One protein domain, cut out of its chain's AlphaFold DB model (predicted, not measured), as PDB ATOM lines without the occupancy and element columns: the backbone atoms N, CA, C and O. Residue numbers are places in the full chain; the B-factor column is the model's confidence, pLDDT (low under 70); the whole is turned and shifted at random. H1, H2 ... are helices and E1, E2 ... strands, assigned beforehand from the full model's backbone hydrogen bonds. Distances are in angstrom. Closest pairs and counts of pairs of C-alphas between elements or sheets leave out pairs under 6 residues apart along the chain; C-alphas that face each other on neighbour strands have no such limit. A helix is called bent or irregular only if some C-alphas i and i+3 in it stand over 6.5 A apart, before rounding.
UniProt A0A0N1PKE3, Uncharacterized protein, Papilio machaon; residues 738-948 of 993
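What this domain is: This is residues 738 to 948 of the 993 residues of an uncharacterized protein of Papilio machaon (UniProt A0A0N1PKE3). Two lobes built of strands meet along their sides, the first from E1 to E8, the second from E9 to E15. In the first lobe two strongly twisted sheets are wrapped face to face, E4 running on into E5 at one edge; the second lobe is a flatter sandwich, E9, E10, E13 and E12 over E11, E14 and E15, with the tiny H1 at its far end. The printed part has 211 residues, with eight strands, E9 as the ninth, then H1, then E10 to E15, and its class is mostly strand. The sheets run E1 - E2 - E6 - E4, E5 - E3 - E7 - E8, E9 - E10 - E13 - E12 and E11 - E14 - E15, all antiparallel. The whole is compact, with a radius of gyration of the C-alphas of 19.3 A, and only just elongated, spanning 63 by 42 by 25 A.

Where its parts are: E1 holds residues 738 to 741 and begins at C-alpha 738, (-43.080, 40.363, 13.875). E2, residues 754 to 763, is 29.2 A long, and E3, residues 769 to 777, is 25.9 A. E4 is residues 782 to 786 and E5 residues 789 to 792. E6, residues 797 to 805, is 26.1 A, E7, residues 815 to 823, is 25.7 A, and E8, residues 827 to 836, is 29.3 A, ending at C-alpha 836, (-46.501, 18.747, 32.260). E9 is residues 850 to 856, 20.4 A. H1, residues 865 to 868, is irregular, with C-alphas 865 and 868 7.6 A apart. E10, residues 871 to 879, is 26.5 A; E11 is residues 884 to 890, E12 residues 894 to 896, and E13, residues 910 to 917, is 23.7 A. E14, residues 922 to 929, is 23.5 A, and E15, residues 934 to 940, ends at C-alpha 940, (-21.121, 33.028, 4.792).

How they stand to each other: E1 and E2 form a hairpin, antiparallel at 160 degrees, with N 740 and O 760 2.9 A apart, within hydrogen-bond range. E2 and E6 pair at N 757 and O 802, 3.0 A, and E6 and E4 at N 803 and O 784, 2.9 A. E4 runs on into E5 across a break of 2 residues, at 40 degrees. E3 has staggered pairing, with E5 over residues 769 to 772 and with E7 over residues 772 to 777; N 771 and O 790 are 2.9 A apart, N 774 and O 821 2.9 A. E7 and E8 form a hairpin, with N 818 and O 832 2.9 A apart. The sheet E5 E3 E7 E8 is curled like part of a barrel. The closest C-alphas of E1 and E8 are those of Leu 739 and Ile 830, 6.9 A. Between the lobes, the closest C-alphas of E1 and E11 are those of Ile 741 and Arg 886, 6.8 A, and residues 831 to 832 of E8 pair with residues 903 to 904, parallel. The second lobe is a sandwich, two sheets face to face, 9.7 A centre to centre, their strands at 12 degrees. In its first sheet N 852 and O 877 of E9 and E10 are 2.9 A apart, N 874 and O 914 of E10 and E13 2.9 A, and N 895 and O 913 of the hairpin E12 and E13 2.9 A. In the other sheet N 888 and O 926 of E11 and E14 are 2.9 A apart, and N 925 and O 937 of the hairpin E14 and E15 2.9 A. The closest C-alphas of E9 and E15 are those of Val 851 and Tyr 937, 6.9 A. H1 is not on the sheet E9 E10 E13 E12, but only just, with 4 pairs of C-alphas within 10 A. H1 is too short for any O i to N i+4 pair, and its one O i to N i+3 pair is not within range.

The domain as a whole: The C-alphas farthest apart are those of Ala 809 and Asn 865, 64.6 A. The printed part has no cut. The long links are E1 to E2, E8 to E9 and E12 to E13. The mean pLDDT of the printed part is 87.1, and residues 840 to 843 and 896 to 901 are under 70.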
ATOM      1  N   ALA A 738     -43.678  41.616  13.420       82.50
ATOM      2  CA  ALA A 738     -43.080  40.363  13.875       82.50
ATOM      3  C   ALA A 738     -43.678  39.928  15.217       82.50
ATOM      4  O   ALA A 738     -44.065  40.753  16.045       82.50
ATOM      5  N   LEU A 739     -43.739  38.613  15.412       85.19
ATOM      6  CA  LEU A 739     -44.232  37.962  16.617       85.19
ATOM      7  C   LEU A 739     -43.257  36.842  16.981       85.19
ATOM      8  O   LEU A 739     -43.003  35.956  16.165       85.19
ATOM      9  N   MET A 740     -42.700  36.890  18.186       87.62
ATOM     10  CA  MET A 740     -41.731  35.910  18.684       87.62
ATOM     11  C   MET A 740     -42.004  35.577  20.153       87.62
ATOM     12  O   MET A 740     -42.636  36.348  20.868       87.62
ATOM     13  N   ILE A 741     -41.526  34.424  20.623       90.12
ATOM     14  CA  ILE A 741     -41.574  34.079  22.047       90.12
ATOM     15  C   ILE A 741     -40.371  34.697  22.781       90.12
ATOM     16  O   ILE A 741     -39.238  34.670  22.293       90.12
ATOM     17  N   GLY A 742     -40.617  35.301  23.937       88.00
ATOM     18  CA  GLY A 742     -39.613  35.964  24.761       88.00
ATOM     19  C   GLY A 742     -38.787  34.979  25.578       88.00
ATOM     20  O   GLY A 742     -39.295  33.951  26.030       88.00
ATOM     21  N   LEU A 743     -37.514  35.312  25.800       87.06
ATOM     22  CA  LEU A 743     -36.534  34.432  26.454       87.06
ATOM     23  C   LEU A 743     -36.870  34.096  27.923       87.06
ATOM     24  O   LEU A 743     -36.353  33.122  28.454       87.06
ATOM     25  N   GLY A 744     -37.749  34.867  28.574       84.81
ATOM     26  CA  GLY A 744     -38.255  34.583  29.924       84.81
ATOM     27  C   GLY A 744     -39.424  33.587  29.989       84.81
ATOM     28  O   GLY A 744     -40.018  33.428  31.053       84.81
ATOM     29  N   SER A 745     -39.803  32.954  28.874       90.25
ATOM     30  CA  SER A 745     -40.963  32.049  28.804       90.25
ATOM     31  C   SER A 745     -40.651  30.652  29.339       90.25
ATOM     32  O   SER A 745     -39.762  29.976  28.828       90.25
ATOM     33  N   ARG A 746     -41.436  30.163  30.308       89.38
ATOM     34  CA  ARG A 746     -41.252  28.822  30.894       89.38
ATOM     35  C   ARG A 746     -42.262  27.821  30.317       89.38
ATOM     36  O   ARG A 746     -43.441  27.884  30.652       89.38
ATOM     37  N   LEU A 747     -41.790  26.868  29.504       90.81
ATOM     38  CA  LEU A 747     -42.621  25.833  28.855       90.81
ATOM     39  C   LEU A 747     -42.738  24.500  29.635       90.81
ATOM     40  O   LEU A 747     -43.448  23.605  29.187       90.81
ATOM     41  N   TYR A 748     -42.094  24.364  30.803       89.62
ATOM     42  CA  TYR A 748     -42.156  23.167  31.665       89.62
ATOM     43  C   TYR A 748     -42.733  23.472  33.049       89.62
ATOM     44  O   TYR A 748     -42.218  24.353  33.742       89.62
ATOM     45  N   GLY A 749     -43.723  22.701  33.510       88.62
ATOM     46  CA  GLY A 749     -44.278  22.852  34.860       88.62
ATOM     47  C   GLY A 749     -44.919  21.600  35.451       88.62
ATOM     48  O   GLY A 749     -45.294  20.669  34.740       88.62
ATOM     49  N   SER A 750     -45.038  21.600  36.773       90.44
ATOM     50  CA  SER A 750     -45.698  20.564  37.575       90.44
ATOM     51  C   SER A 750     -47.227  20.735  37.564       90.44
ATOM     52  O   SER A 750     -47.710  21.852  37.373       90.44
ATOM     53  N   PRO A 751     -48.030  19.692  37.849       90.69
ATOM     54  CA  PRO A 751     -49.454  19.859  38.147       90.69
ATOM     55  C   PRO A 751     -49.668  20.834  39.319       90.69
ATOM     56  O   PRO A 751     -49.202  20.585  40.429       90.69
ATOM     57  N   GLY A 752     -50.368  21.943  39.072       87.62
ATOM     58  CA  GLY A 752     -50.538  23.053  40.017       87.62
ATOM     59  C   GLY A 752     -49.573  24.237  39.841       87.62
ATOM     60  O   GLY A 752     -49.835  25.290  40.422       87.62
ATOM     61  N   ASP A 753     -48.509  24.121  39.035       89.75
ATOM     62  CA  ASP A 753     -47.598  25.244  38.764       89.75
ATOM     63  C   ASP A 753     -48.301  26.354  37.964       89.75
ATOM     64  O   ASP A 753     -49.012  26.103  36.984       89.75
ATOM     65  N   SER A 754     -48.016  27.606  38.330       91.19
ATOM     66  CA  SER A 754     -48.263  28.771  37.478       91.19
ATOM     67  C   SER A 754     -47.071  29.019  36.555       91.19
ATOM     68  O   SER A 754     -45.949  29.200  37.036       91.19
ATOM     69  N   LEU A 755     -47.312  29.083  35.246       91.81
ATOM     70  CA  LEU A 755     -46.303  29.396  34.232       91.81
ATOM     71  C   LEU A 755     -46.607  30.737  33.559       91.81
ATOM     72  O   LEU A 755     -47.756  31.173  33.494       91.81
ATOM     73  N   GLN A 756     -45.567  31.371  33.026       93.06
ATOM     74  CA  GLN A 756     -45.673  32.603  32.249       93.06
ATOM     75  C   GLN A 756     -45.019  32.396  30.888       93.06
ATOM     76  O   GLN A 756     -43.857  31.989  30.808       93.06
ATOM     77  N   LEU A 757     -45.769  32.689  29.827       93.25
ATOM     78  CA  LEU A 757     -45.234  32.834  28.477       93.25
ATOM     79  C   LEU A 757     -45.173  34.322  28.152       93.25
ATOM     80  O   LEU A 757     -46.128  35.051  28.404       93.25
ATOM     81  N   GLN A 758     -44.056  34.768  27.600       94.25
ATOM     82  CA  GLN A 758     -43.852  36.142  27.164       94.25
ATOM     83  C   GLN A 758     -43.850  36.138  25.636       94.25
ATOM     84  O   GLN A 758     -43.131  35.349  25.031       94.25
ATOM     85  N   PHE A 759     -44.629  37.004  24.998       92.81
ATOM     86  CA  PHE A 759     -44.646  37.155  23.544       92.81
ATOM     87  C   PHE A 759     -44.188  38.562  23.168       92.81
ATOM     88  O   PHE A 759     -44.796  39.551  23.570       92.81
ATOM     89  N   GLU A 760     -43.096  38.638  22.416       92.25
ATOM     90  CA  GLU A 760     -42.552  39.865  21.840       92.25
ATOM     91  C   GLU A 760     -43.319  40.185  20.552       92.25
ATOM     92  O   GLU A 760     -43.303  39.405  19.594       92.25
ATOM     93  N   VAL A 761     -43.994  41.334  20.528       90.88
ATOM     94  CA  VAL A 761     -44.728  41.848  19.365       90.88
ATOM     95  C   VAL A 761     -44.050  43.127  18.887       90.88
ATOM     96  O   VAL A 761     -44.071  44.139  19.589       90.88
ATOM     97  N   SER A 762     -43.455  43.089  17.696       89.19
ATOM     98  CA  SER A 762     -42.718  44.208  17.096       89.19
ATOM     99  C   SER A 762     -43.499  44.806  15.928       89.19
ATOM    100  O   SER A 762     -43.874  44.090  14.994       89.19
ATOM    101  N   ASN A 763     -43.720  46.121  15.948       89.19
ATOM    102  CA  ASN A 763     -44.325  46.847  14.832       89.19
ATOM    103  C   ASN A 763     -43.231  47.510  13.982       89.19
ATOM    104  O   ASN A 763     -42.588  48.455  14.430       89.19
ATOM    105  N   TYR A 764     -43.051  47.046  12.745       84.25
ATOM    106  CA  TYR A 764     -42.090  47.625  11.797       84.25
ATOM    107  C   TYR A 764     -42.767  48.514  10.735       84.25
ATOM    108  O   TYR A 764     -42.143  48.878   9.742       84.25
ATOM    109  N   ARG A 765     -44.044  48.882  10.928       82.38
ATOM    110  CA  ARG A 765     -44.710  49.927  10.131       82.38
ATOM    111  C   ARG A 765     -44.248  51.306  10.583       82.38
ATOM    112  O   ARG A 765     -44.160  51.562  11.778       82.38
ATOM    113  N   GLU A 766     -44.141  52.224   9.628       82.38
ATOM    114  CA  GLU A 766     -43.985  53.670   9.857       82.38
ATOM    115  C   GLU A 766     -45.095  54.268  10.746       82.38
ATOM    116  O   GLU A 766     -44.909  55.305  11.378       82.38
ATOM    117  N   GLN A 767     -46.259  53.612  10.806       87.00
ATOM    118  CA  GLN A 767     -47.437  54.047  11.555       87.00
ATOM    119  C   GLN A 767     -47.657  53.205  12.816       87.00
ATOM    120  O   GLN A 767     -47.486  51.984  12.818       87.00
ATOM    121  N   ALA A 768     -48.119  53.857  13.883       88.50
ATOM    122  CA  ALA A 768     -48.534  53.185  15.107       88.50
ATOM    123  C   ALA A 768     -49.791  52.330  14.874       88.50
ATOM    124  O   ALA A 768     -50.783  52.813  14.326       88.50
ATOM    125  N   VAL A 769     -49.777  51.075  15.329       90.31
ATOM    126  CA  VAL A 769     -50.910  50.147  15.182       90.31
ATOM    127  C   VAL A 769     -51.399  49.694  16.551       90.31
ATOM    128  O   VAL A 769     -50.611  49.326  17.422       90.31
ATOM    129  N   ARG A 770     -52.722  49.701  16.741       93.50
ATOM    130  CA  ARG A 770     -53.362  49.076  17.900       93.50
ATOM    131  C   ARG A 770     -53.556  47.589  17.641       93.50
ATOM    132  O   ARG A 770     -54.340  47.216  16.774       93.50
ATOM    133  N   PHE A 771     -52.888  46.769  18.438       93.81
ATOM    134  CA  PHE A 771     -53.086  45.327  18.463       93.81
ATOM    135  C   PHE A 771     -54.030  44.945  19.598       93.81
ATOM    136  O   PHE A 771     -53.992  45.528  20.684       93.81
ATOM    137  N   THR A 772     -54.862  43.944  19.343       95.12
ATOM    138  CA  THR A 772     -55.587  43.186  20.368       95.12
ATOM    139  C   THR A 772     -54.954  41.803  20.451       95.12
ATOM    140  O   THR A 772     -54.589  41.237  19.422       95.12
ATOM    141  N   PHE A 773     -54.802  41.263  21.655       95.88
ATOM    142  CA  PHE A 773     -54.092  40.012  21.894       95.88
ATOM    143  C   PHE A 773     -55.064  38.938  22.372       95.88
ATOM    144  O   PHE A 773     -55.809  39.135  23.333       95.88
ATOM    145  N   GLY A 774     -55.055  37.801  21.684       93.38
ATOM    146  CA  GLY A 774     -55.766  36.594  22.076       93.38
ATOM    147  C   GLY A 774     -54.796  35.429  22.215       93.38
ATOM    148  O   GLY A 774     -53.678  35.456  21.705       93.38
ATOM    149  N   ALA A 775     -55.227  34.396  22.924       93.06
ATOM    150  CA  ALA A 775     -54.536  33.123  22.947       93.06
ATOM    151  C   ALA A 775     -55.518  32.002  23.290       93.06
ATOM    152  O   ALA A 775     -56.468  32.194  24.054       93.06
ATOM    153  N   THR A 776     -55.287  30.837  22.703       91.38
ATOM    154  CA  THR A 776     -56.095  29.625  22.860       91.38
ATOM    155  C   THR A 776     -55.197  28.462  23.268       91.38
ATOM    156  O   THR A 776     -54.028  28.425  22.896       91.38
ATOM    157  N   GLY A 777     -55.734  27.519  24.042       88.50
ATOM    158  CA  GLY A 777     -55.045  26.296  24.460       88.50
ATOM    159  C   GLY A 777     -56.025  25.129  24.521       88.50
ATOM    160  O   GLY A 777     -57.201  25.330  24.843       88.50
ATOM    161  N   GLU A 778     -55.561  23.927  24.198       89.06
ATOM    162  CA  GLU A 778     -56.381  22.713  24.106       89.06
ATOM    163  C   GLU A 778     -56.826  22.225  25.492       89.06
ATOM    164  O   GLU A 778     -57.998  21.904  25.702       89.06
ATOM    165  N   LEU A 779     -55.912  22.238  26.467       84.00
ATOM    166  CA  LEU A 779     -56.134  21.729  27.828       84.00
ATOM    167  C   LEU A 779     -56.622  22.798  28.816       84.00
ATOM    168  O   LEU A 779     -56.772  22.525  30.009       84.00
ATOM    169  N   ARG A 780     -56.920  24.005  28.317       83.44
ATOM    170  CA  ARG A 780     -57.429  25.152  29.091       83.44
ATOM    171  C   ARG A 780     -56.526  25.570  30.263       83.44
ATOM    172  O   ARG A 780     -57.030  26.096  31.252       83.44
ATOM    173  N   PHE A 781     -55.205  25.400  30.155       88.50
ATOM    174  CA  PHE A 781     -54.274  25.928  31.165       88.50
ATOM    175  C   PHE A 781     -54.211  27.468  31.162       88.50
ATOM    176  O   PHE A 781     -53.722  28.073  32.112       88.50
ATOM    177  N   LEU A 782     -54.712  28.118  30.108       89.94
ATOM    178  CA  LEU A 782     -54.696  29.569  29.945       89.94
ATOM    179  C   LEU A 782     -55.626  30.292  30.933       89.94
ATOM    180  O   LEU A 782     -56.833  30.051  30.945       89.94
ATOM    181  N   ARG A 783     -55.066  31.213  31.733       91.69
ATOM    182  CA  ARG A 783     -55.791  31.941  32.789       91.69
ATOM    183  C   ARG A 783     -55.979  33.430  32.503       91.69
ATOM    184  O   ARG A 783     -57.062  33.949  32.761       91.69
ATOM    185  N   SER A 784     -54.956  34.128  32.008       91.50
ATOM    186  CA  SER A 784     -55.070  35.540  31.606       91.50
ATOM    187  C   SER A 784     -54.020  35.945  30.570       91.50
ATOM    188  O   SER A 784     -53.033  35.240  30.361       91.50
ATOM    189  N   ILE A 785     -54.252  37.090  29.926       94.56
ATOM    190  CA  ILE A 785     -53.347  37.740  28.972       94.56
ATOM    191  C   ILE A 785     -53.221  39.200  29.406       94.56
ATOM    192  O   ILE A 785     -54.244  39.853  29.632       94.56
ATOM    193  N   GLU A 786     -52.001  39.710  29.533       93.25
ATOM    194  CA  GLU A 786     -51.733  41.071  29.990       93.25
ATOM    195  C   GLU A 786     -50.591  41.717  29.179       93.25
ATOM    196  O   GLU A 786     -49.488  41.167  29.149       93.25
ATOM    197  N   PRO A 787     -50.815  42.873  28.523       94.94
ATOM    198  CA  PRO A 787     -52.106  43.533  28.298       94.94
ATOM    199  C   PRO A 787     -52.989  42.764  27.295       94.94
ATOM    200  O   PRO A 787     -52.503  41.963  26.505       94.94
ATOM    201  N   THR A 788     -54.295  43.047  27.267       93.12
ATOM    202  CA  THR A 788     -55.235  42.472  26.276       93.12
ATOM    203  C   THR A 788     -55.316  43.265  24.967       93.12
ATOM    204  O   THR A 788     -55.702  42.725  23.935       93.12
ATOM    205  N   SER A 789     -54.939  44.547  24.969       93.00
ATOM    206  CA  SER A 789     -54.726  45.340  23.751       93.00
ATOM    207  C   SER A 789     -53.750  46.481  24.026       93.00
ATOM    208  O   SER A 789     -53.835  47.091  25.093       93.00
ATOM    209  N   GLN A 790     -52.879  46.811  23.073       94.69
ATOM    210  CA  GLN A 790     -51.946  47.937  23.181       94.69
ATOM    211  C   GLN A 790     -51.681  48.575  21.811       94.69
ATOM    212  O   GLN A 790     -51.645  47.893  20.787       94.69
ATOM    213  N   THR A 791     -51.483  49.893  21.793       93.25
ATOM    214  CA  THR A 791     -50.956  50.612  20.625       93.25
ATOM    215  C   THR A 791     -49.434  50.571  20.651       93.25
ATOM    216  O   THR A 791     -48.826  51.027  21.617       93.25
ATOM    217  N   ILE A 792     -48.836  50.015  19.597       93.06
ATOM    218  CA  ILE A 792     -47.389  49.860  19.431       93.06
ATOM    219  C   ILE A 792     -46.918  50.882  18.390       93.06
ATOM    220  O   ILE A 792     -47.444  50.921  17.273       93.06
ATOM    221  N   GLN A 793     -45.954  51.724  18.760       92.81
ATOM    222  CA  GLN A 793     -45.373  52.750  17.885       92.81
ATOM    223  C   GLN A 793     -44.519  52.134  16.762       92.81
ATOM    224  O   GLN A 793     -44.218  50.941  16.783       92.81
ATOM    225  N   SER A 794     -44.118  52.947  15.780       88.75
ATOM    226  CA  SER A 794     -43.131  52.543  14.766       88.75
ATOM    227  C   SER A 794     -41.818  52.103  15.427       88.75
ATOM    228  O   SER A 794     -41.332  52.766  16.344       88.75
ATOM    229  N   GLY A 795     -41.277  50.955  15.011       84.19
ATOM    230  CA  GLY A 795     -40.047  50.356  15.544       84.19
ATOM    231  C   GLY A 795     -40.152  49.791  16.968       84.19
ATOM    232  O   GLY A 795     -39.214  49.149  17.442       84.19
ATOM    233  N   GLN A 796     -41.270  49.996  17.670       90.75
ATOM    234  CA  GLN A 796     -41.431  49.555  19.052       90.75
ATOM    235  C   GLN A 796     -41.716  48.047  19.129       90.75
ATOM    236  O   GLN A 796     -42.465  47.488  18.326       90.75
ATOM    237  N   THR A 797     -41.151  47.405  20.154       90.75
ATOM    238  CA  THR A 797     -41.514  46.047  20.585       90.75
ATOM    239  C   THR A 797     -42.204  46.103  21.946       90.75
ATOM    240  O   THR A 797     -41.825  46.903  22.803       90.75
ATOM    241  N   VAL A 798     -43.234  45.279  22.133       92.81
ATOM    242  CA  VAL A 798     -44.012  45.148  23.374       92.81
ATOM    243  C   VAL A 798     -44.046  43.685  23.799       92.81
ATOM    244  O   VAL A 798     -44.245  42.804  22.966       92.81
ATOM    245  N   ASN A 799     -43.901  43.442  25.102       93.25
ATOM    246  CA  ASN A 799     -43.992  42.110  25.688       93.25
ATOM    247  C   ASN A 799     -45.410  41.886  26.229       93.25
ATOM    248  O   ASN A 799     -45.869  42.639  27.087       93.25
ATOM    249  N   VAL A 800     -46.082  40.840  25.754       94.44
ATOM    250  CA  VAL A 800     -47.405  40.410  26.226       94.44
ATOM    251  C   VAL A 800     -47.242  39.139  27.053       94.44
ATOM    252  O   VAL A 800     -46.677  38.156  26.574       94.44
ATOM    253  N   ILE A 801     -47.717  39.151  28.296       94.81
ATOM    254  CA  ILE A 801     -47.591  38.031  29.231       94.81
ATOM    255  C   ILE A 801     -48.881  37.211  29.207       94.81
ATOM    256  O   ILE A 801     -49.965  37.714  29.499       94.81
ATOM    257  N   VAL A 802     -48.761  35.925  28.891       94.75
ATOM    258  CA  VAL A 802     -49.835  34.939  29.011       94.75
ATOM    259  C   VAL A 802     -49.580  34.113  30.268       94.75
ATOM    260  O   VAL A 802     -48.609  33.357  30.346       94.75
ATOM    261  N   ASN A 803     -50.461  34.260  31.257       94.12
ATOM    262  CA  ASN A 803     -50.406  33.502  32.502       94.12
ATOM    263  C   ASN A 803     -51.161  32.181  32.342       94.12
ATOM    264  O   ASN A 803     -52.347  32.160  31.985       94.12
ATOM    265  N   LEU A 804     -50.484  31.085  32.668       93.81
ATOM    266  CA  LEU A 804     -51.012  29.726  32.641       93.81
ATOM    267  C   LEU A 804     -51.032  29.142  34.055       93.81
ATOM    268  O   LEU A 804     -50.165  29.459  34.868       93.81
ATOM    269  N   ILE A 805     -51.972  28.243  34.335       92.75
ATOM    270  CA  ILE A 805     -51.914  27.346  35.493       92.75
ATOM    271  C   ILE A 805     -52.192  25.927  35.012       92.75
ATOM    272  O   ILE A 805     -53.250  25.648  34.446       92.75
ATOM    273  N   ILE A 806     -51.245  25.025  35.260       91.56
ATOM    274  CA  ILE A 806     -51.428  23.604  34.976       91.56
ATOM    275  C   ILE A 806     -52.413  23.045  36.003       91.56
ATOM    276  O   ILE A 806     -52.217  23.192  37.210       91.56
ATOM    277  N   SER A 807     -53.477  22.388  35.539       88.81
ATOM    278  CA  SER A 807     -54.461  21.762  36.428       88.81
ATOM    279  C   SER A 807     -53.797  20.759  37.379       88.81
ATOM    280  O   SER A 807     -52.972  19.951  36.956       88.81
ATOM    281  N   THR A 808     -54.201  20.739  38.650       86.56
ATOM    282  CA  THR A 808     -53.741  19.735  39.629       86.56
ATOM    283  C   THR A 808     -54.180  18.308  39.281       86.56
ATOM    284  O   THR A 808     -53.631  17.353  39.821       86.56
ATOM    285  N   ALA A 809     -55.136  18.153  38.357       85.31
ATOM    286  CA  ALA A 809     -55.551  16.871  37.788       85.31
ATOM    287  C   ALA A 809     -54.810  16.500  36.481       85.31
ATOM    288  O   ALA A 809     -55.121  15.472  35.877       85.31
ATOM    289  N   ALA A 810     -53.864  17.322  36.009       86.12
ATOM    290  CA  ALA A 810     -53.070  17.011  34.822       86.12
ATOM    291  C   ALA A 810     -52.073  15.876  35.108       86.12
ATOM    292  O   ALA A 810     -51.390  15.871  36.131       86.12
ATOM    293  N   GLN A 811     -51.971  14.918  34.186       86.19
ATOM    294  CA  GLN A 811     -51.018  13.813  34.294       86.19
ATOM    295  C   GLN A 811     -49.641  14.237  33.743       86.19
ATOM    296  O   GLN A 811     -49.592  14.882  32.693       86.19
ATOM    297  N   PRO A 812     -48.519  13.873  34.395       85.62
ATOM    298  CA  PRO A 812     -47.185  14.052  33.826       85.62
ATOM    299  C   PRO A 812     -47.037  13.376  32.454       85.62
ATOM    300  O   PRO A 812     -47.614  12.319  32.206       85.62
ATOM    301  N   GLY A 813     -46.264  13.993  31.559       82.62
ATOM    302  CA  GLY A 813     -46.085  13.563  30.168       82.62
ATOM    303  C   GLY A 813     -47.127  14.119  29.187       82.62
ATOM    304  O   GLY A 813     -46.927  14.032  27.976       82.62
ATOM    305  N   VAL A 814     -48.209  14.732  29.676       86.44
ATOM    306  CA  VAL A 814     -49.175  15.468  28.844       86.44
ATOM    307  C   VAL A 814     -48.574  16.810  28.392       86.44
ATOM    308  O   VAL A 814     -47.803  17.433  29.122       86.44
ATOM    309  N   ARG A 815     -48.945  17.282  27.194       89.19
ATOM    310  CA  ARG A 815     -48.622  18.629  26.691       89.19
ATOM    311  C   ARG A 815     -49.886  19.389  26.290       89.19
ATOM    312  O   ARG A 815     -50.770  18.788  25.686       89.19
ATOM    313  N   ASP A 816     -49.946  20.681  26.598       90.25
ATOM    314  CA  ASP A 816     -50.918  21.623  26.024       90.25
ATOM    315  C   ASP A 816     -50.309  22.273  24.770       90.25
ATOM    316  O   ASP A 816     -49.092  22.487  24.701       90.25
ATOM    317  N   PHE A 817     -51.143  22.586  23.783       92.06
ATOM    318  CA  PHE A 817     -50.756  23.305  22.572       92.06
ATOM    319  C   PHE A 817     -51.410  24.684  22.590       92.06
ATOM    320  O   PHE A 817     -52.628  24.816  22.473       92.06
ATOM    321  N   ILE A 818     -50.589  25.716  22.777       92.19
ATOM    322  CA  ILE A 818     -51.048  27.080  23.031       92.19
ATOM    323  C   ILE A 818     -50.711  27.949  21.828       92.19
ATOM    324  O   ILE A 818     -49.544  28.107  21.480       92.19
ATOM    325  N   THR A 819     -51.730  28.528  21.196       92.25
ATOM    326  CA  THR A 819     -51.579  29.455  20.068       92.25
ATOM    327  C   THR A 819     -51.872  30.875  20.532       92.25
ATOM    328  O   THR A 819     -52.982  31.162  20.974       92.25
ATOM    329  N   PHE A 820     -50.894  31.770  20.410       93.12
ATOM    330  CA  PHE A 820     -51.050  33.207  20.632       93.12
ATOM    331  C   PHE A 820     -51.344  33.913  19.303       93.12
ATOM    332  O   PHE A 820     -50.738  33.599  18.275       93.12
ATOM    333  N   THR A 821     -52.261  34.877  19.324       91.19
ATOM    334  CA  THR A 821     -52.718  35.650  18.165       91.19
ATOM    335  C   THR A 821     -52.667  37.150  18.453       91.19
ATOM    336  O   THR A 821     -53.315  37.653  19.372       91.19
ATOM    337  N   ALA A 822     -51.936  37.892  17.618       91.56
ATOM    338  CA  ALA A 822     -51.993  39.349  17.585       91.56
ATOM    339  C   ALA A 822     -52.896  39.792  16.424       91.56
ATOM    340  O   ALA A 822     -52.605  39.531  15.256       91.56
ATOM    341  N   TYR A 823     -53.998  40.461  16.760       91.69
ATOM    342  CA  TYR A 823     -54.962  41.027  15.820       91.69
ATOM    343  C   TYR A 823     -54.665  42.518  15.638       91.69
ATOM    344  O   TYR A 823     -54.957  43.319  16.530       91.69
ATOM    345  N   GLY A 824     -54.058  42.886  14.510       84.50
ATOM    346  CA  GLY A 824     -53.866  44.276  14.086       84.50
ATOM    347  C   GLY A 824     -54.633  44.563  12.794       84.50
ATOM    348  O   GLY A 824     -55.769  44.125  12.630       84.50
ATOM    349  N   LEU A 825     -53.989  45.268  11.859       78.19
ATOM    350  CA  LEU A 825     -54.439  45.339  10.459       78.19
ATOM    351  C   LEU A 825     -54.299  43.983   9.746       78.19
ATOM    352  O   LEU A 825     -55.111  43.642   8.894       78.19
ATOM    353  N   ASP A 826     -53.290  43.214  10.151       77.75
ATOM    354  CA  ASP A 826     -53.051  41.830   9.760       77.75
ATOM    355  C   ASP A 826     -53.131  40.953  11.022       77.75
ATOM    356  O   ASP A 826     -52.858  41.429  12.132       77.75
ATOM    357  N   GLN A 827     -53.501  39.678  10.872       83.38
ATOM    358  CA  GLN A 827     -53.463  38.700  11.962       83.38
ATOM    359  C   GLN A 827     -52.181  37.871  11.858       83.38
ATOM    360  O   GLN A 827     -51.960  37.196  10.856       83.38
ATOM    361  N   ILE A 828     -51.369  37.876  12.917       85.75
ATOM    362  CA  ILE A 828     -50.174  37.032  13.035       85.75
ATOM    363  C   ILE A 828     -50.294  36.124  14.263       85.75
ATOM    364  O   ILE A 828     -50.833  36.528  15.298       85.75
ATOM    365  N   SER A 829     -49.832  34.880  14.138       87.94
ATOM    366  CA  SER A 829     -49.905  33.874  15.197       87.94
ATOM    367  C   SER A 829     -48.600  33.103  15.362       87.94
ATOM    368  O   SER A 829     -47.864  32.867  14.405       87.94
ATOM    369  N   ILE A 830     -48.331  32.698  16.599       89.25
ATOM    370  CA  ILE A 830     -47.255  31.778  16.972       89.25
ATOM    371  C   ILE A 830     -47.844  30.733  17.916       89.25
ATOM    372  O   ILE A 830     -48.822  31.003  18.614       89.25
ATOM    373  N   SER A 831     -47.268  29.535  17.941       90.75
ATOM    374  CA  SER A 831     -47.710  28.477  18.847       90.75
ATOM    375  C   SER A 831     -46.562  27.936  19.689       90.75
ATOM    376  O   SER A 831     -45.390  28.103  19.341       90.75
ATOM    377  N   ALA A 832     -46.900  27.331  20.824       92.38
ATOM    378  CA  ALA A 832     -45.963  26.769  21.781       92.38
ATOM    379  C   ALA A 832     -46.522  25.485  22.413       92.38
ATOM    380  O   ALA A 832     -47.713  25.408  22.723       92.38
ATOM    381  N   TYR A 833     -45.655  24.499  22.649       93.00
ATOM    382  CA  TYR A 833     -45.972  23.349  23.497       93.00
ATOM    383  C   TYR A 833     -45.613  23.649  24.951       93.00
ATOM    384  O   TYR A 833     -44.483  24.037  25.240       93.00
ATOM    385  N   VAL A 834     -46.554  23.418  25.867       91.81
ATOM    386  CA  VAL A 834     -46.317  23.479  27.318       91.81
ATOM    387  C   VAL A 834     -46.430  22.075  27.894       91.81
ATOM    388  O   VAL A 834     -47.467  21.429  27.766       91.81
ATOM    389  N   TYR A 835     -45.360  21.599  28.521       90.75
ATOM    390  CA  TYR A 835     -45.205  20.219  28.966       90.75
ATOM    391  C   TYR A 835     -45.425  20.084  30.477       90.75
ATOM    392  O   TYR A 835     -44.805  20.791  31.279       90.75
ATOM    393  N   VAL A 836     -46.272  19.128  30.863       90.56
ATOM    394  CA  VAL A 836     -46.501  18.747  32.260       90.56
ATOM    395  C   VAL A 836     -45.439  17.729  32.675       90.56
ATOM    396  O   VAL A 836     -45.391  16.622  32.137       90.56
ATOM    397  N   VAL A 837     -44.593  18.084  33.638       88.62
ATOM    398  CA  VAL A 837     -43.526  17.220  34.177       88.62
ATOM    399  C   VAL A 837     -43.864  16.709  35.574       88.62
ATOM    400  O   VAL A 837     -44.693  17.274  36.289       88.62
ATOM    401  N   SER A 838     -43.230  15.606  35.971       84.56
ATOM    402  CA  SER A 838     -43.360  15.067  37.325       84.56
ATOM    403  C   SER A 838     -42.704  16.033  38.327       84.56
ATOM    404  O   SER A 838     -41.567  16.439  38.092       84.56
ATOM    405  N   PRO A 839     -43.317  16.354  39.485       75.25
ATOM    406  CA  PRO A 839     -42.747  17.311  40.449       75.25
ATOM    407  C   PRO A 839     -41.408  16.862  41.072       75.25
ATOM    408  O   PRO A 839     -40.702  17.670  41.666       75.25
ATOM    409  N   ASN A 840     -41.045  15.583  40.920       68.69
ATOM    410  CA  ASN A 840     -39.777  15.009  41.376       68.69
ATOM    411  C   ASN A 840     -38.729  14.873  40.248       68.69
ATOM    412  O   ASN A 840     -37.659  14.317  40.479       68.69
ATOM    413  N   GLU A 841     -39.037  15.314  39.025       67.88
ATOM    414  CA  GLU A 841     -38.219  15.098  37.829       67.88
ATOM    415  C   GLU A 841     -37.712  16.434  37.274       67.88
ATOM    416  O   GLU A 841     -38.309  17.045  36.387       67.88
ATOM    417  N   SER A 842     -36.573  16.890  37.795       63.41
ATOM    418  CA  SER A 842     -35.848  18.022  37.222       63.41
ATOM    419  C   SER A 842     -35.201  17.609  35.895       63.41
ATOM    420  O   SER A 842     -34.039  17.196  35.870       63.41
ATOM    421  N   GLN A 843     -35.945  17.706  34.789       66.00
ATOM    422  CA  GLN A 843     -35.342  17.678  33.456       66.00
ATOM    423  C   GLN A 843     -34.436  18.911  33.322       66.00
ATOM    424  O   GLN A 843     -34.870  20.043  33.526       66.00
ATOM    425  N   VAL A 844     -33.155  18.668  33.049       73.81
ATOM    426  CA  VAL A 844     -32.126  19.692  32.854       73.81
ATOM    427  C   VAL A 844     -31.413  19.339  31.560       73.81
ATOM    428  O   VAL A 844     -30.659  18.365  31.538       73.81
ATOM    429  N   ASP A 845     -31.652  20.103  30.494       80.88
ATOM    430  CA  ASP A 845     -30.775  20.050  29.325       80.88
ATOM    431  C   ASP A 845     -29.604  21.032  29.506       80.88
ATOM    432  O   ASP A 845     -29.733  22.107  30.096       80.88
ATOM    433  N   THR A 846     -28.429  20.615  29.046       85.12
ATOM    434  CA  THR A 846     -27.171  21.383  29.096       85.12
ATOM    435  C   THR A 846     -26.476  21.428  27.737       85.12
ATOM    436  O   THR A 846     -25.383  21.986  27.614       85.12
ATOM    437  N   PHE A 847     -27.089  20.826  26.717       88.00
ATOM    438  CA  PHE A 847     -26.635  20.900  25.343       88.00
ATOM    439  C   PHE A 847     -27.289  22.108  24.665       88.00
ATOM    440  O   PHE A 847     -28.427  22.465  24.946       88.00
ATOM    441  N   ALA A 848     -26.540  22.782  23.795       90.56
ATOM    442  CA  ALA A 848     -27.088  23.856  22.977       90.56
ATOM    443  C   ALA A 848     -27.659  23.273  21.672       90.56
ATOM    444  O   ALA A 848     -27.075  22.306  21.167       90.56
ATOM    445  N   PRO A 849     -28.721  23.867  21.088       93.25
ATOM    446  CA  PRO A 849     -29.365  23.344  19.886       93.25
ATOM    447  C   PRO A 849     -28.388  23.016  18.755       93.25
ATOM    448  O   PRO A 849     -27.499  23.809  18.427       93.25
ATOM    449  N   GLU A 850     -28.586  21.875  18.103       92.75
ATOM    450  CA  GLU A 850     -27.871  21.541  16.878       92.75
ATOM    451  C   GLU A 850     -28.381  22.438  15.743       92.75
ATOM    452  O   GLU A 850     -29.576  22.459  15.450       92.75
ATOM    453  N   VAL A 851     -27.471  23.170  15.091       93.06
ATOM    454  CA  VAL A 851     -27.779  24.001  13.919       93.06
ATOM    455  C   VAL A 851     -26.932  23.535  12.739       93.06
ATOM    456  O   VAL A 851     -25.700  23.592  12.773       93.06
ATOM    457  N   ARG A 852     -27.606  23.085  11.681       92.12
ATOM    458  CA  ARG A 852     -27.038  22.688  10.385       92.12
ATOM    459  C   ARG A 852     -27.573  23.607   9.286       92.12
ATOM    460  O   ARG A 852     -28.631  24.215   9.433       92.12
ATOM    461  N   HIS A 853     -26.865  23.695   8.163       91.00
ATOM    462  CA  HIS A 853     -27.312  24.472   7.006       91.00
ATOM    463  C   HIS A 853     -26.918  23.805   5.686       91.00
ATOM    464  O   HIS A 853     -25.994  22.995   5.647       91.00
ATOM    465  N   ASN A 854     -27.615  24.169   4.610       90.38
ATOM    466  CA  ASN A 854     -27.254  23.846   3.234       90.38
ATOM    467  C   ASN A 854     -27.595  25.041   2.323       90.38
ATOM    468  O   ASN A 854     -28.724  25.550   2.351       90.38
ATOM    469  N   PHE A 855     -26.616  25.507   1.545       89.44
ATOM    470  CA  PHE A 855     -26.739  26.668   0.661       89.44
ATOM    471  C   PHE A 855     -27.351  26.315  -0.700       89.44
ATOM    472  O   PHE A 855     -27.116  25.251  -1.267       89.44
ATOM    473  N   GLN A 856     -28.073  27.275  -1.271       84.88
ATOM    474  CA  GLN A 856     -28.577  27.266  -2.640       84.88
ATOM    475  C   GLN A 856     -28.227  28.606  -3.306       84.88
ATOM    476  O   GLN A 856     -28.423  29.672  -2.720       84.88
ATOM    477  N   GLY A 857     -27.709  28.558  -4.533       81.69
ATOM    478  CA  GLY A 857     -27.093  29.719  -5.188       81.69
ATOM    479  C   GLY A 857     -25.596  29.853  -4.877       81.69
ATOM    480  O   GLY A 857     -25.002  28.984  -4.243       81.69
ATOM    481  N   HIS A 858     -24.968  30.911  -5.399       82.38
ATOM    482  CA  HIS A 858     -23.514  31.097  -5.359       82.38
ATOM    483  C   HIS A 858     -23.133  32.557  -5.661       82.38
ATOM    484  O   HIS A 858     -23.690  33.145  -6.594       82.38
ATOM    485  N   CYS A 859     -22.173  33.114  -4.910       85.81
ATOM    486  CA  CYS A 859     -21.784  34.531  -4.993       85.81
ATOM    487  C   CYS A 859     -20.314  34.801  -5.374       85.81
ATOM    488  O   CYS A 859     -19.935  35.969  -5.473       85.81
ATOM    489  N   ILE A 860     -19.482  33.780  -5.632       83.62
ATOM    490  CA  ILE A 860     -18.099  34.015  -6.095       83.62
ATOM    491  C   ILE A 860     -18.135  34.791  -7.420       83.62
ATOM    492  O   ILE A 860     -18.901  34.466  -8.326       83.62
ATOM    493  N   GLY A 861     -17.331  35.855  -7.510       77.75
ATOM    494  CA  GLY A 861     -17.293  36.762  -8.664       77.75
ATOM    495  C   GLY A 861     -18.505  37.695  -8.806       77.75
ATOM    496  O   GLY A 861     -18.527  38.504  -9.724       77.75
ATOM    497  N   ARG A 862     -19.497  37.621  -7.905       80.50
ATOM    498  CA  ARG A 862     -20.784  38.348  -7.976       80.50
ATOM    499  C   ARG A 862     -20.969  39.352  -6.833       80.50
ATOM    500  O   ARG A 862     -22.085  39.627  -6.404       80.50
ATOM    501  N   MET A 863     -19.853  39.878  -6.332       75.25
ATOM    502  CA  MET A 863     -19.778  40.863  -5.242       75.25
ATOM    503  C   MET A 863     -19.398  42.273  -5.747       75.25
ATOM    504  O   MET A 863     -19.004  43.123  -4.957       75.25
ATOM    505  N   GLY A 864     -19.469  42.504  -7.065       76.56
ATOM    506  CA  GLY A 864     -19.369  43.833  -7.681       76.56
ATOM    507  C   GLY A 864     -20.734  44.517  -7.802       76.56
ATOM    508  O   GLY A 864     -21.689  44.115  -7.141       76.56
ATOM    509  N   ASN A 865     -20.843  45.513  -8.684       77.38
ATOM    510  CA  ASN A 865     -22.049  46.339  -8.864       77.38
ATOM    511  C   ASN A 865     -23.342  45.523  -9.080       77.38
ATOM    512  O   ASN A 865     -24.401  45.898  -8.585       77.38
ATOM    513  N   ASP A 866     -23.243  44.374  -9.752       81.69
ATOM    514  CA  ASP A 866     -24.384  43.525 -10.126       81.69
ATOM    515  C   ASP A 866     -24.861  42.609  -8.972       81.69
ATOM    516  O   ASP A 866     -25.726  41.747  -9.152       81.69
ATOM    517  N   CYS A 867     -24.314  42.766  -7.758       82.38
ATOM    518  CA  CYS A 867     -24.579  41.895  -6.604       82.38
ATOM    519  C   CYS A 867     -26.059  41.815  -6.186       82.38
ATOM    520  O   CYS A 867     -26.441  40.891  -5.461       82.38
ATOM    521  N   ALA A 868     -26.882  42.777  -6.615       83.12
ATOM    522  CA  ALA A 868     -28.310  42.848  -6.326       83.12
ATOM    523  C   ALA A 868     -29.151  41.903  -7.204       83.12
ATOM    524  O   ALA A 868     -30.209  41.450  -6.764       83.12
ATOM    525  N   GLU A 869     -28.685  41.577  -8.413       83.31
ATOM    526  CA  GLU A 869     -29.398  40.687  -9.343       83.31
ATOM    527  C   GLU A 869     -29.267  39.215  -8.928       83.31
ATOM    528  O   GLU A 869     -30.190  38.410  -9.085       83.31
ATOM    529  N   TYR A 870     -28.128  38.867  -8.331       83.88
ATOM    530  CA  TYR A 870     -27.837  37.520  -7.859       83.88
ATOM    531  C   TYR A 870     -28.345  37.312  -6.430       83.88
ATOM    532  O   TYR A 870     -27.834  37.900  -5.478       83.88
ATOM    533  N   THR A 871     -29.325  36.419  -6.255       88.50
ATOM    534  CA  THR A 871     -29.769  35.975  -4.921       88.50
ATOM    535  C   THR A 871     -29.216  34.613  -4.537       88.50
ATOM    536  O   THR A 871     -29.130  33.713  -5.373       88.50
ATOM    537  N   TRP A 872     -28.969  34.440  -3.243       89.50
ATOM    538  CA  TRP A 872     -28.669  33.163  -2.608       89.50
ATOM    539  C   TRP A 872     -29.656  32.883  -1.473       89.50
ATOM    540  O   TRP A 872     -30.366  33.772  -0.992       89.50
ATOM    541  N   SER A 873     -29.693  31.634  -1.029       90.31
ATOM    542  CA  SER A 873     -30.477  31.209   0.127       90.31
ATOM    543  C   SER A 873     -29.757  30.125   0.920       90.31
ATOM    544  O   SER A 873     -28.984  29.347   0.366       90.31
ATOM    545  N   ALA A 874     -30.026  30.056   2.219       90.94
ATOM    546  CA  ALA A 874     -29.614  28.950   3.072       90.94
ATOM    547  C   ALA A 874     -30.860  28.273   3.640       90.94
ATOM    548  O   ALA A 874     -31.696  28.917   4.272       90.94
ATOM    549  N   THR A 875     -30.968  26.966   3.423       91.44
ATOM    550  CA  THR A 875     -31.849  26.114   4.225       91.44
ATOM    551  C   THR A 875     -31.151  25.842   5.552       91.44
ATOM    552  O   THR A 875     -29.961  25.521   5.570       91.44
ATOM    553  N   VAL A 876     -31.859  26.029   6.660       91.69
ATOM    554  CA  VAL A 876     -31.320  25.966   8.021       91.69
ATOM    555  C   VAL A 876     -32.160  24.994   8.832       91.69
ATOM    556  O   VAL A 876     -33.380  25.134   8.921       91.69
ATOM    557  N   PHE A 877     -31.483  24.013   9.417       91.88
ATOM    558  CA  PHE A 877     -32.060  22.911  10.170       91.88
ATOM    559  C   PHE A 877     -31.645  23.096  11.626       91.88
ATOM    560  O   PHE A 877     -30.452  23.061  11.931       91.88
ATOM    561  N   ALA A 878     -32.610  23.326  12.509       92.31
ATOM    562  CA  ALA A 878     -32.373  23.485  13.939       92.31
ATOM    563  C   ALA A 878     -33.109  22.388  14.711       92.31
ATOM    564  O   ALA A 878     -34.294  22.140  14.470       92.31
ATOM    565  N   ARG A 879     -32.418  21.723  15.638       92.00
ATOM    566  CA  ARG A 879     -32.981  20.630  16.437       92.00
ATOM    567  C   ARG A 879     -32.426  20.650  17.855       92.00
ATOM    568  O   ARG A 879     -31.248  20.922  18.052       92.00
ATOM    569  N   ASP A 880     -33.265  20.301  18.824       92.50
ATOM    570  CA  ASP A 880     -32.848  20.113  20.211       92.50
ATOM    571  C   ASP A 880     -33.605  18.957  20.900       92.50
ATOM    572  O   ASP A 880     -34.708  18.592  20.477       92.50
ATOM    573  N   SER A 881     -33.002  18.361  21.936       87.44
ATOM    574  CA  SER A 881     -33.582  17.282  22.751       87.44
ATOM    575  C   SER A 881     -34.539  17.777  23.834       87.44
ATOM    576  O   SER A 881     -35.603  17.177  24.025       87.44
ATOM    577  N   GLY A 882     -34.190  18.862  24.524       84.44
ATOM    578  CA  GLY A 882     -35.048  19.530  25.497       84.44
ATOM    579  C   GLY A 882     -36.238  20.208  24.819       84.44
ATOM    580  O   GLY A 882     -37.372  20.088  25.285       84.44
ATOM    581  N   GLY A 883     -35.995  20.843  23.679       89.56
ATOM    582  CA  GLY A 883     -36.965  21.487  22.804       89.56
ATOM    583  C   GLY A 883     -36.491  22.879  22.391       89.56
ATOM    584  O   GLY A 883     -35.843  23.588  23.156       89.56
ATOM    585  N   LEU A 884     -36.834  23.299  21.177       91.94
ATOM    586  CA  LEU A 884     -36.350  24.541  20.586       91.94
ATOM    587  C   LEU A 884     -37.316  25.702  20.868       91.94
ATOM    588  O   LEU A 884     -38.411  25.745  20.310       91.94
ATOM    589  N   LEU A 885     -36.927  26.650  21.722       91.06
ATOM    590  CA  LEU A 885     -37.750  27.806  22.094       91.06
ATOM    591  C   LEU A 885     -37.863  28.821  20.953       91.06
ATOM    592  O   LEU A 885     -38.966  29.270  20.656       91.06
ATOM    593  N   ARG A 886     -36.746  29.193  20.310       89.25
ATOM    594  CA  ARG A 886     -36.715  30.265  19.296       89.25
ATOM    595  C   ARG A 886     -35.560  30.105  18.307       89.25
ATOM    596  O   ARG A 886     -34.474  29.668  18.676       89.25
ATOM    597  N   ILE A 887     -35.790  30.548  17.071       90.12
ATOM    598  CA  ILE A 887     -34.757  30.785  16.055       90.12
ATOM    599  C   ILE A 887     -34.876  32.241  15.583       90.12
ATOM    600  O   ILE A 887     -35.986  32.714  15.332       90.12
ATOM    601  N   THR A 888     -33.761  32.955  15.439       88.94
ATOM    602  CA  THR A 888     -33.698  34.284  14.801       88.94
ATOM    603  C   THR A 888     -32.502  34.393  13.857       88.94
ATOM    604  O   THR A 888     -31.581  33.581  13.920       88.94
ATOM    605  N   SER A 889     -32.501  35.401  12.978       89.12
ATOM    606  CA  SER A 889     -31.339  35.749  12.155       89.12
ATOM    607  C   SER A 889     -30.977  37.227  12.257       89.12
ATOM    608  O   SER A 889     -31.853  38.077  12.424       89.12
ATOM    609  N   THR A 890     -29.692  37.535  12.096       86.00
ATOM    610  CA  THR A 890     -29.194  38.885  11.823       86.00
ATOM    611  C   THR A 890     -28.413  38.892  10.495       86.00
ATOM    612  O   THR A 890     -27.427  38.161  10.365       86.00
ATOM    613  N   PRO A 891     -28.843  39.684   9.490       82.31
ATOM    614  CA  PRO A 891     -30.083  40.472   9.455       82.31
ATOM    615  C   PRO A 891     -31.353  39.590   9.449       82.31
ATOM    616  O   PRO A 891     -31.299  38.375   9.233       82.31
ATOM    617  N   LEU A 892     -32.506  40.196   9.745       77.81
ATOM    618  CA  LEU A 892     -33.797  39.500   9.810       77.81
ATOM    619  C   LEU A 892     -34.217  39.015   8.414       77.81
ATOM    620  O   LEU A 892     -34.335  39.817   7.493       77.81
ATOM    621  N   GLY A 893     -34.468  37.711   8.265       73.12
ATOM    622  CA  GLY A 893     -34.888  37.140   6.978       73.12
ATOM    623  C   GLY A 893     -35.188  35.638   6.960       73.12
ATOM    624  O   GLY A 893     -35.346  35.076   5.879       73.12
ATOM    625  N   LEU A 894     -35.248  34.965   8.118       80.50
ATOM    626  CA  LEU A 894     -35.699  33.573   8.187       80.50
ATOM    627  C   LEU A 894     -37.210  33.479   7.961       80.50
ATOM    628  O   LEU A 894     -37.999  34.117   8.656       80.50
ATOM    629  N   MET A 895     -37.596  32.617   7.029       79.25
ATOM    630  CA  MET A 895     -38.969  32.183   6.785       79.25
ATOM    631  C   MET A 895     -39.082  30.691   7.116       79.25
ATOM    632  O   MET A 895     -38.101  29.954   7.018       79.25
ATOM    633  N   ALA A 896     -40.259  30.215   7.517       68.50
ATOM    634  CA  ALA A 896     -40.460  28.782   7.725       68.50
ATOM    635  C   ALA A 896     -40.490  28.033   6.381       68.50
ATOM    636  O   ALA A 896     -41.040  28.535   5.398       68.50
ATOM    637  N   ALA A 897     -39.895  26.839   6.319       54.59
ATOM    638  CA  ALA A 897     -39.904  26.039   5.101       54.59
ATOM    639  C   ALA A 897     -41.249  25.305   4.944       54.59
ATOM    640  O   ALA A 897     -41.539  24.387   5.705       54.59
ATOM    641  N   GLN A 898     -42.027  25.700   3.928       46.78
ATOM    642  CA  GLN A 898     -43.240  25.025   3.428       46.78
ATOM    643  C   GLN A 898     -44.305  24.715   4.498       46.78
ATOM    644  O   GLN A 898     -44.310  23.652   5.115       46.78
ATOM    645  N   ASP A 899     -45.253  25.644   4.653       48.09
ATOM    646  CA  ASP A 899     -46.555  25.516   5.340       48.09
ATOM    647  C   ASP A 899     -46.550  25.132   6.836       48.09
ATOM    648  O   ASP A 899     -47.581  25.212   7.505       48.09
ATOM    649  N   ARG A 900     -45.394  24.782   7.407       54.75
ATOM    650  CA  ARG A 900     -45.213  24.511   8.836       54.75
ATOM    651  C   ARG A 900     -44.912  25.804   9.585       54.75
ATOM    652  O   ARG A 900     -43.807  26.330   9.496       54.75
ATOM    653  N   THR A 901     -45.863  26.304  10.368       67.25
ATOM    654  CA  THR A 901     -45.576  27.360  11.349       67.25
ATOM    655  C   THR A 901     -44.589  26.847  12.403       67.25
ATOM    656  O   THR A 901     -44.650  25.693  12.824       67.25
ATOM    657  N   PHE A 902     -43.655  27.699  12.837       83.88
ATOM    658  CA  PHE A 902     -42.736  27.343  13.919       83.88
ATOM    659  C   PHE A 902     -43.508  27.185  15.240       83.88
ATOM    660  O   PHE A 902     -44.251  28.084  15.643       83.88
ATOM    661  N   ILE A 903     -43.313  26.041  15.902       88.69
ATOM    662  CA  ILE A 903     -43.905  25.728  17.205       88.69
ATOM    663  C   ILE A 903     -42.805  25.797  18.263       88.69
ATOM    664  O   ILE A 903     -41.881  24.982  18.270       88.69
ATOM    665  N   SER A 904     -42.927  26.757  19.173       90.94
ATOM    666  CA  SER A 904     -41.974  26.963  20.264       90.94
ATOM    667  C   SER A 904     -41.999  25.765  21.219       90.94
ATOM    668  O   SER A 904     -43.061  25.277  21.609       90.94
ATOM    669  N   GLY A 905     -40.822  25.279  21.591       88.44
ATOM    670  CA  GLY A 905     -40.639  24.092  22.420       88.44
ATOM    671  C   GLY A 905     -40.760  22.755  21.681       88.44
ATOM    672  O   GLY A 905     -40.788  21.714  22.333       88.44
ATOM    673  N   THR A 906     -40.814  22.734  20.344       90.50
ATOM    674  CA  THR A 906     -40.766  21.466  19.596       90.50
ATOM    675  C   THR A 906     -39.424  20.743  19.765       90.50
ATOM    676  O   THR A 906     -38.369  21.373  19.792       90.50
ATOM    677  N   ARG A 907     -39.462  19.407  19.853       90.00
ATOM    678  CA  ARG A 907     -38.283  18.509  19.867       90.00
ATOM    679  C   ARG A 907     -38.007  17.870  18.491       90.00
ATOM    680  O   ARG A 907     -37.111  17.038  18.335       90.00
ATOM    681  N   GLU A 908     -38.821  18.217  17.495       89.25
ATOM    682  CA  GLU A 908     -38.632  17.825  16.096       89.25
ATOM    683  C   GLU A 908     -37.661  18.783  15.391       89.25
ATOM    684  O   GLU A 908     -37.396  19.886  15.869       89.25
ATOM    685  N   GLU A 909     -37.110  18.366  14.250       88.75
ATOM    686  CA  GLU A 909     -36.234  19.227  13.455       88.75
ATOM    687  C   GLU A 909     -37.042  20.328  12.753       88.75
ATOM    688  O   GLU A 909     -37.973  20.056  11.990       88.75
ATOM    689  N   VAL A 910     -36.669  21.580  13.007       88.94
ATOM    690  CA  VAL A 910     -37.275  22.763  12.400       88.94
ATOM    691  C   VAL A 910     -36.458  23.169  11.184       88.94
ATOM    692  O   VAL A 910     -35.268  23.466  11.296       88.94
ATOM    693  N   VAL A 911     -37.117  23.229  10.027       90.06
ATOM    694  CA  VAL A 911     -36.516  23.687   8.771       90.06
ATOM    695  C   VAL A 911     -36.982  25.110   8.471       90.06
ATOM    696  O   VAL A 911     -38.177  25.404   8.415       90.06
ATOM    697  N   THR A 912     -36.022  26.002   8.264       88.62
ATOM    698  CA  THR A 912     -36.238  27.404   7.887       88.62
ATOM    699  C   THR A 912     -35.419  27.743   6.644       88.62
ATOM    700  O   THR A 912     -34.440  27.070   6.326       88.62
ATOM    701  N   VAL A 913     -35.830  28.773   5.910       89.19
ATOM    702  CA  VAL A 913     -35.132  29.283   4.727       89.19
ATOM    703  C   VAL A 913     -34.776  30.742   4.967       89.19
ATOM    704  O   VAL A 913     -35.652  31.568   5.210       89.19
ATOM    705  N   TYR A 914     -33.491  31.060   4.872       90.38
ATOM    706  CA  TYR A 914     -32.993  32.424   4.749       90.38
ATOM    707  C   TYR A 914     -32.745  32.743   3.269       90.38
ATOM    708  O   TYR A 914     -32.252  31.879   2.541       90.38
ATOM    709  N   ARG A 915     -33.040  33.967   2.811       86.94
ATOM    710  CA  ARG A 915     -32.760  34.426   1.435       86.94
ATOM    711  C   ARG A 915     -32.212  35.854   1.430       86.94
ATOM    712  O   ARG A 915     -32.733  36.709   2.136       86.94
ATOM    713  N   SER A 916     -31.194  36.108   0.607       87.50
ATOM    714  CA  SER A 916     -30.510  37.404   0.486       87.50
ATOM    715  C   SER A 916     -29.958  37.624  -0.935       87.50
ATOM    716  O   SER A 916     -29.996  36.721  -1.775       87.50
ATOM    717  N   THR A 917     -29.458  38.825  -1.225       88.94
ATOM    718  CA  THR A 917     -28.663  39.134  -2.428       88.94
ATOM    719  C   THR A 917     -27.174  38.882  -2.172       88.94
ATOM    720  O   THR A 917     -26.727  38.821  -1.023       88.94
ATOM    721  N   CYS A 918     -26.366  38.759  -3.225       88.25
ATOM    722  CA  CYS A 918     -24.913  38.613  -3.095       88.25
ATOM    723  C   CYS A 918     -24.209  39.873  -2.555       88.25
ATOM    724  O   CYS A 918     -23.043  39.787  -2.183       88.25
ATOM    725  N   CYS A 919     -24.914  41.005  -2.420       85.00
ATOM    726  CA  CYS A 919     -24.426  42.175  -1.676       85.00
ATOM    727  C   CYS A 919     -24.324  41.917  -0.158       85.00
ATOM    728  O   CYS A 919     -23.602  42.614   0.543       85.00
ATOM    729  N   SER A 920     -25.046  40.920   0.366       87.25
ATOM    730  CA  SER A 920     -24.977  40.495   1.767       87.25
ATOM    731  C   SER A 920     -24.820  38.976   1.811       87.25
ATOM    732  O   SER A 920     -25.803  38.233   1.833       87.25
ATOM    733  N   THR A 921     -23.566  38.508   1.765       88.00
ATOM    734  CA  THR A 921     -23.207  37.075   1.714       88.00
ATOM    735  C   THR A 921     -23.275  36.368   3.065       88.00
ATOM    736  O   THR A 921     -23.193  35.141   3.113       88.00
ATOM    737  N   ARG A 922     -23.401  37.125   4.163       88.75
ATOM    738  CA  ARG A 922     -23.225  36.641   5.533       88.75
ATOM    739  C   ARG A 922     -24.475  36.858   6.379       88.75
ATOM    740  O   ARG A 922     -25.010  37.959   6.435       88.75
ATOM    741  N   VAL A 923     -24.883  35.815   7.097       90.69
ATOM    742  CA  VAL A 923     -25.972  35.843   8.084       90.69
ATOM    743  C   VAL A 923     -25.526  35.134   9.361       90.69
ATOM    744  O   VAL A 923     -24.765  34.165   9.317       90.69
ATOM    745  N   VAL A 924     -25.990  35.604  10.514       92.00
ATOM    746  CA  VAL A 924     -25.871  34.867  11.779       92.00
ATOM    747  C   VAL A 924     -27.249  34.352  12.154       92.00
ATOM    748  O   VAL A 924     -28.193  35.131  12.223       92.00
ATOM    749  N   VAL A 925     -27.375  33.051  12.399       92.50
ATOM    750  CA  VAL A 925     -28.586  32.440  12.962       92.50
ATOM    751  C   VAL A 925     -28.344  32.168  14.440       92.50
ATOM    752  O   VAL A 925     -27.301  31.629  14.801       92.50
ATOM    753  N   ASN A 926     -29.294  32.527  15.297       93.19
ATOM    754  CA  ASN A 926     -29.257  32.212  16.721       93.19
ATOM    755  C   ASN A 926     -30.407  31.261  17.065       93.19
ATOM    756  O   ASN A 926     -31.568  31.584  16.808       93.19
ATOM    757  N   ALA A 927     -30.079  30.107  17.638       93.19
ATOM    758  CA  ALA A 927     -31.032  29.111  18.114       93.19
ATOM    759  C   ALA A 927     -30.981  29.032  19.646       93.19
ATOM    760  O   ALA A 927     -29.896  29.018  20.230       93.19
ATOM    761  N   VAL A 928     -32.150  28.976  20.288       92.56
ATOM    762  CA  VAL A 928     -32.299  28.945  21.752       92.56
ATOM    763  C   VAL A 928     -33.234  27.803  22.142       92.56
ATOM    764  O   VAL A 928     -34.320  27.693  21.567       92.56
ATOM    765  N   ASP A 929     -32.830  26.967  23.098       92.25
ATOM    766  CA  ASP A 929     -33.673  25.902  23.663       92.25
ATOM    767  C   ASP A 929     -34.640  26.429  24.751       92.25
ATOM    768  O   ASP A 929     -34.681  27.623  25.054       92.25
ATOM    769  N   ILE A 930     -35.441  25.543  25.352       89.38
ATOM    770  CA  ILE A 930     -36.345  25.891  26.469       89.38
ATOM    771  C   ILE A 930     -35.581  26.252  27.764       89.38
ATOM    772  O   ILE A 930     -36.134  26.932  28.629       89.38
ATOM    773  N   TYR A 931     -34.331  25.810  27.926       87.75
ATOM    774  CA  TYR A 931     -33.546  25.959  29.158       87.75
ATOM    775  C   TYR A 931     -32.610  27.183  29.164       87.75
ATOM    776  O   TYR A 931     -32.028  27.501  30.202       87.75
ATOM    777  N   GLY A 932     -32.498  27.901  28.043       86.62
ATOM    778  CA  GLY A 932     -31.633  29.071  27.869       86.62
ATOM    779  C   GLY A 932     -30.246  28.759  27.289       86.62
ATOM    780  O   GLY A 932     -29.410  29.662  27.194       86.62
ATOM    781  N   ASN A 933     -29.987  27.518  26.869       90.44
ATOM    782  CA  ASN A 933     -28.808  27.164  26.089       90.44
ATOM    783  C   ASN A 933     -28.929  27.777  24.681       90.44
ATOM    784  O   ASN A 933     -29.960  27.669  24.013       90.44
ATOM    785  N   THR A 934     -27.867  28.442  24.220       91.25
ATOM    786  CA  THR A 934     -27.858  29.213  22.965       91.25
ATOM    787  C   THR A 934     -26.774  28.723  22.012       91.25
ATOM    788  O   THR A 934     -25.665  28.390  22.436       91.25
ATOM    789  N   ASN A 935     -27.076  28.703  20.713       94.00
ATOM    790  CA  ASN A 935     -26.108  28.419  19.656       94.00
ATOM    791  C   ASN A 935     -26.202  29.471  18.539       94.00
ATOM    792  O   ASN A 935     -27.181  29.520  17.790       94.00
ATOM    793  N   SER A 936     -25.166  30.306  18.424       91.75
ATOM    794  CA  SER A 936     -25.030  31.322  17.379       91.75
ATOM    795  C   SER A 936     -24.177  30.794  16.220       91.75
ATOM    796  O   SER A 936     -22.948  30.737  16.316       91.75
ATOM    797  N   TYR A 937     -24.821  30.438  15.111       90.25
ATOM    798  CA  TYR A 937     -24.186  29.863  13.930       90.25
ATOM    799  C   TYR A 937     -24.014  30.914  12.822       90.25
ATOM    800  O   TYR A 937     -24.987  31.474  12.318       90.25
ATOM    801  N   THR A 938     -22.773  31.181  12.409       91.19
ATOM    802  CA  THR A 938     -22.462  32.140  11.334       91.19
ATOM    803  C   THR A 938     -22.341  31.431   9.986       91.19
ATOM    804  O   THR A 938     -21.478  30.569   9.832       91.19
ATOM    805  N   MET A 939     -23.140  31.839   9.002       89.25
ATOM    806  CA  MET A 939     -23.096  31.342   7.622       89.25
ATOM    807  C   MET A 939     -22.548  32.446   6.717       89.25
ATOM    808  O   MET A 939     -22.966  33.597   6.836       89.25
ATOM    809  N   ASP A 940     -21.630  32.110   5.814       89.19
ATOM    810  CA  ASP A 940     -21.121  33.028   4.792       89.19
ATOM    811  C   ASP A 940     -20.944  32.281   3.466       89.19
ATOM    812  O   ASP A 940     -20.227  31.281   3.404       89.19
ATOM    813  N   ILE A 941     -21.617  32.752   2.415       88.75
ATOM    814  CA  ILE A 941     -21.577  32.144   1.079       88.75
ATOM    815  C   ILE A 941     -20.457  32.723   0.192       88.75
ATOM    816  O   ILE A 941     -20.237  32.226  -0.914       88.75
ATOM    817  N   SER A 942     -19.726  33.747   0.661       83.38
ATOM    818  CA  SER A 942     -18.703  34.486  -0.106       83.38
ATOM    819  C   SER A 942     -17.681  33.592  -0.821       83.38
ATOM    820  O   SER A 942     -17.281  33.888  -1.943       83.38
ATOM    821  N   ASN A 943     -17.299  32.480  -0.187       80.19
ATOM    822  CA  ASN A 943     -16.309  31.518  -0.676       80.19
ATOM    823  C   ASN A 943     -16.873  30.083  -0.791       80.19
ATOM    824  O   ASN A 943     -16.110  29.123  -0.899       80.19
ATOM    825  N   TYR A 944     -18.199  29.906  -0.749       83.25
ATOM    826  CA  TYR A 944     -18.823  28.578  -0.774       83.25
ATOM    827  C   TYR A 944     -18.875  28.001  -2.195       83.25
ATOM    828  O   TYR A 944     -19.714  28.395  -3.007       83.25
ATOM    829  N   ILE A 945     -17.993  27.044  -2.492       80.94
ATOM    830  CA  ILE A 945     -18.021  26.247  -3.727       80.94
ATOM    831  C   ILE A 945     -18.938  25.038  -3.508       80.94
ATOM    832  O   ILE A 945     -18.797  24.329  -2.516       80.94
ATOM    833  N   THR A 946     -19.860  24.785  -4.438       80.25
ATOM    834  CA  THR A 946     -20.733  23.599  -4.406       80.25
ATOM    835  C   THR A 946     -19.956  22.317  -4.716       80.25
ATOM    836  O   THR A 946     -18.958  22.353  -5.440       80.25
ATOM    837  N   ASP A 947     -20.450  21.159  -4.267       82.19
ATOM    838  CA  ASP A 947     -19.823  19.853  -4.541       82.19
ATOM    839  C   ASP A 947     -19.602  19.604  -6.044       82.19
ATOM    840  O   ASP A 947     -18.563  19.091  -6.455       82.19
ATOM    841  N   ALA A 948     -20.541  20.053  -6.886       79.94
ATOM    842  CA  ALA A 948     -20.417  20.010  -8.343       79.94
ATOM    843  C   ALA A 948     -19.255  20.878  -8.872       79.94
ATOM    844  O   ALA A 948     -18.544  20.465  -9.789       79.94
TER     845      ALA A 948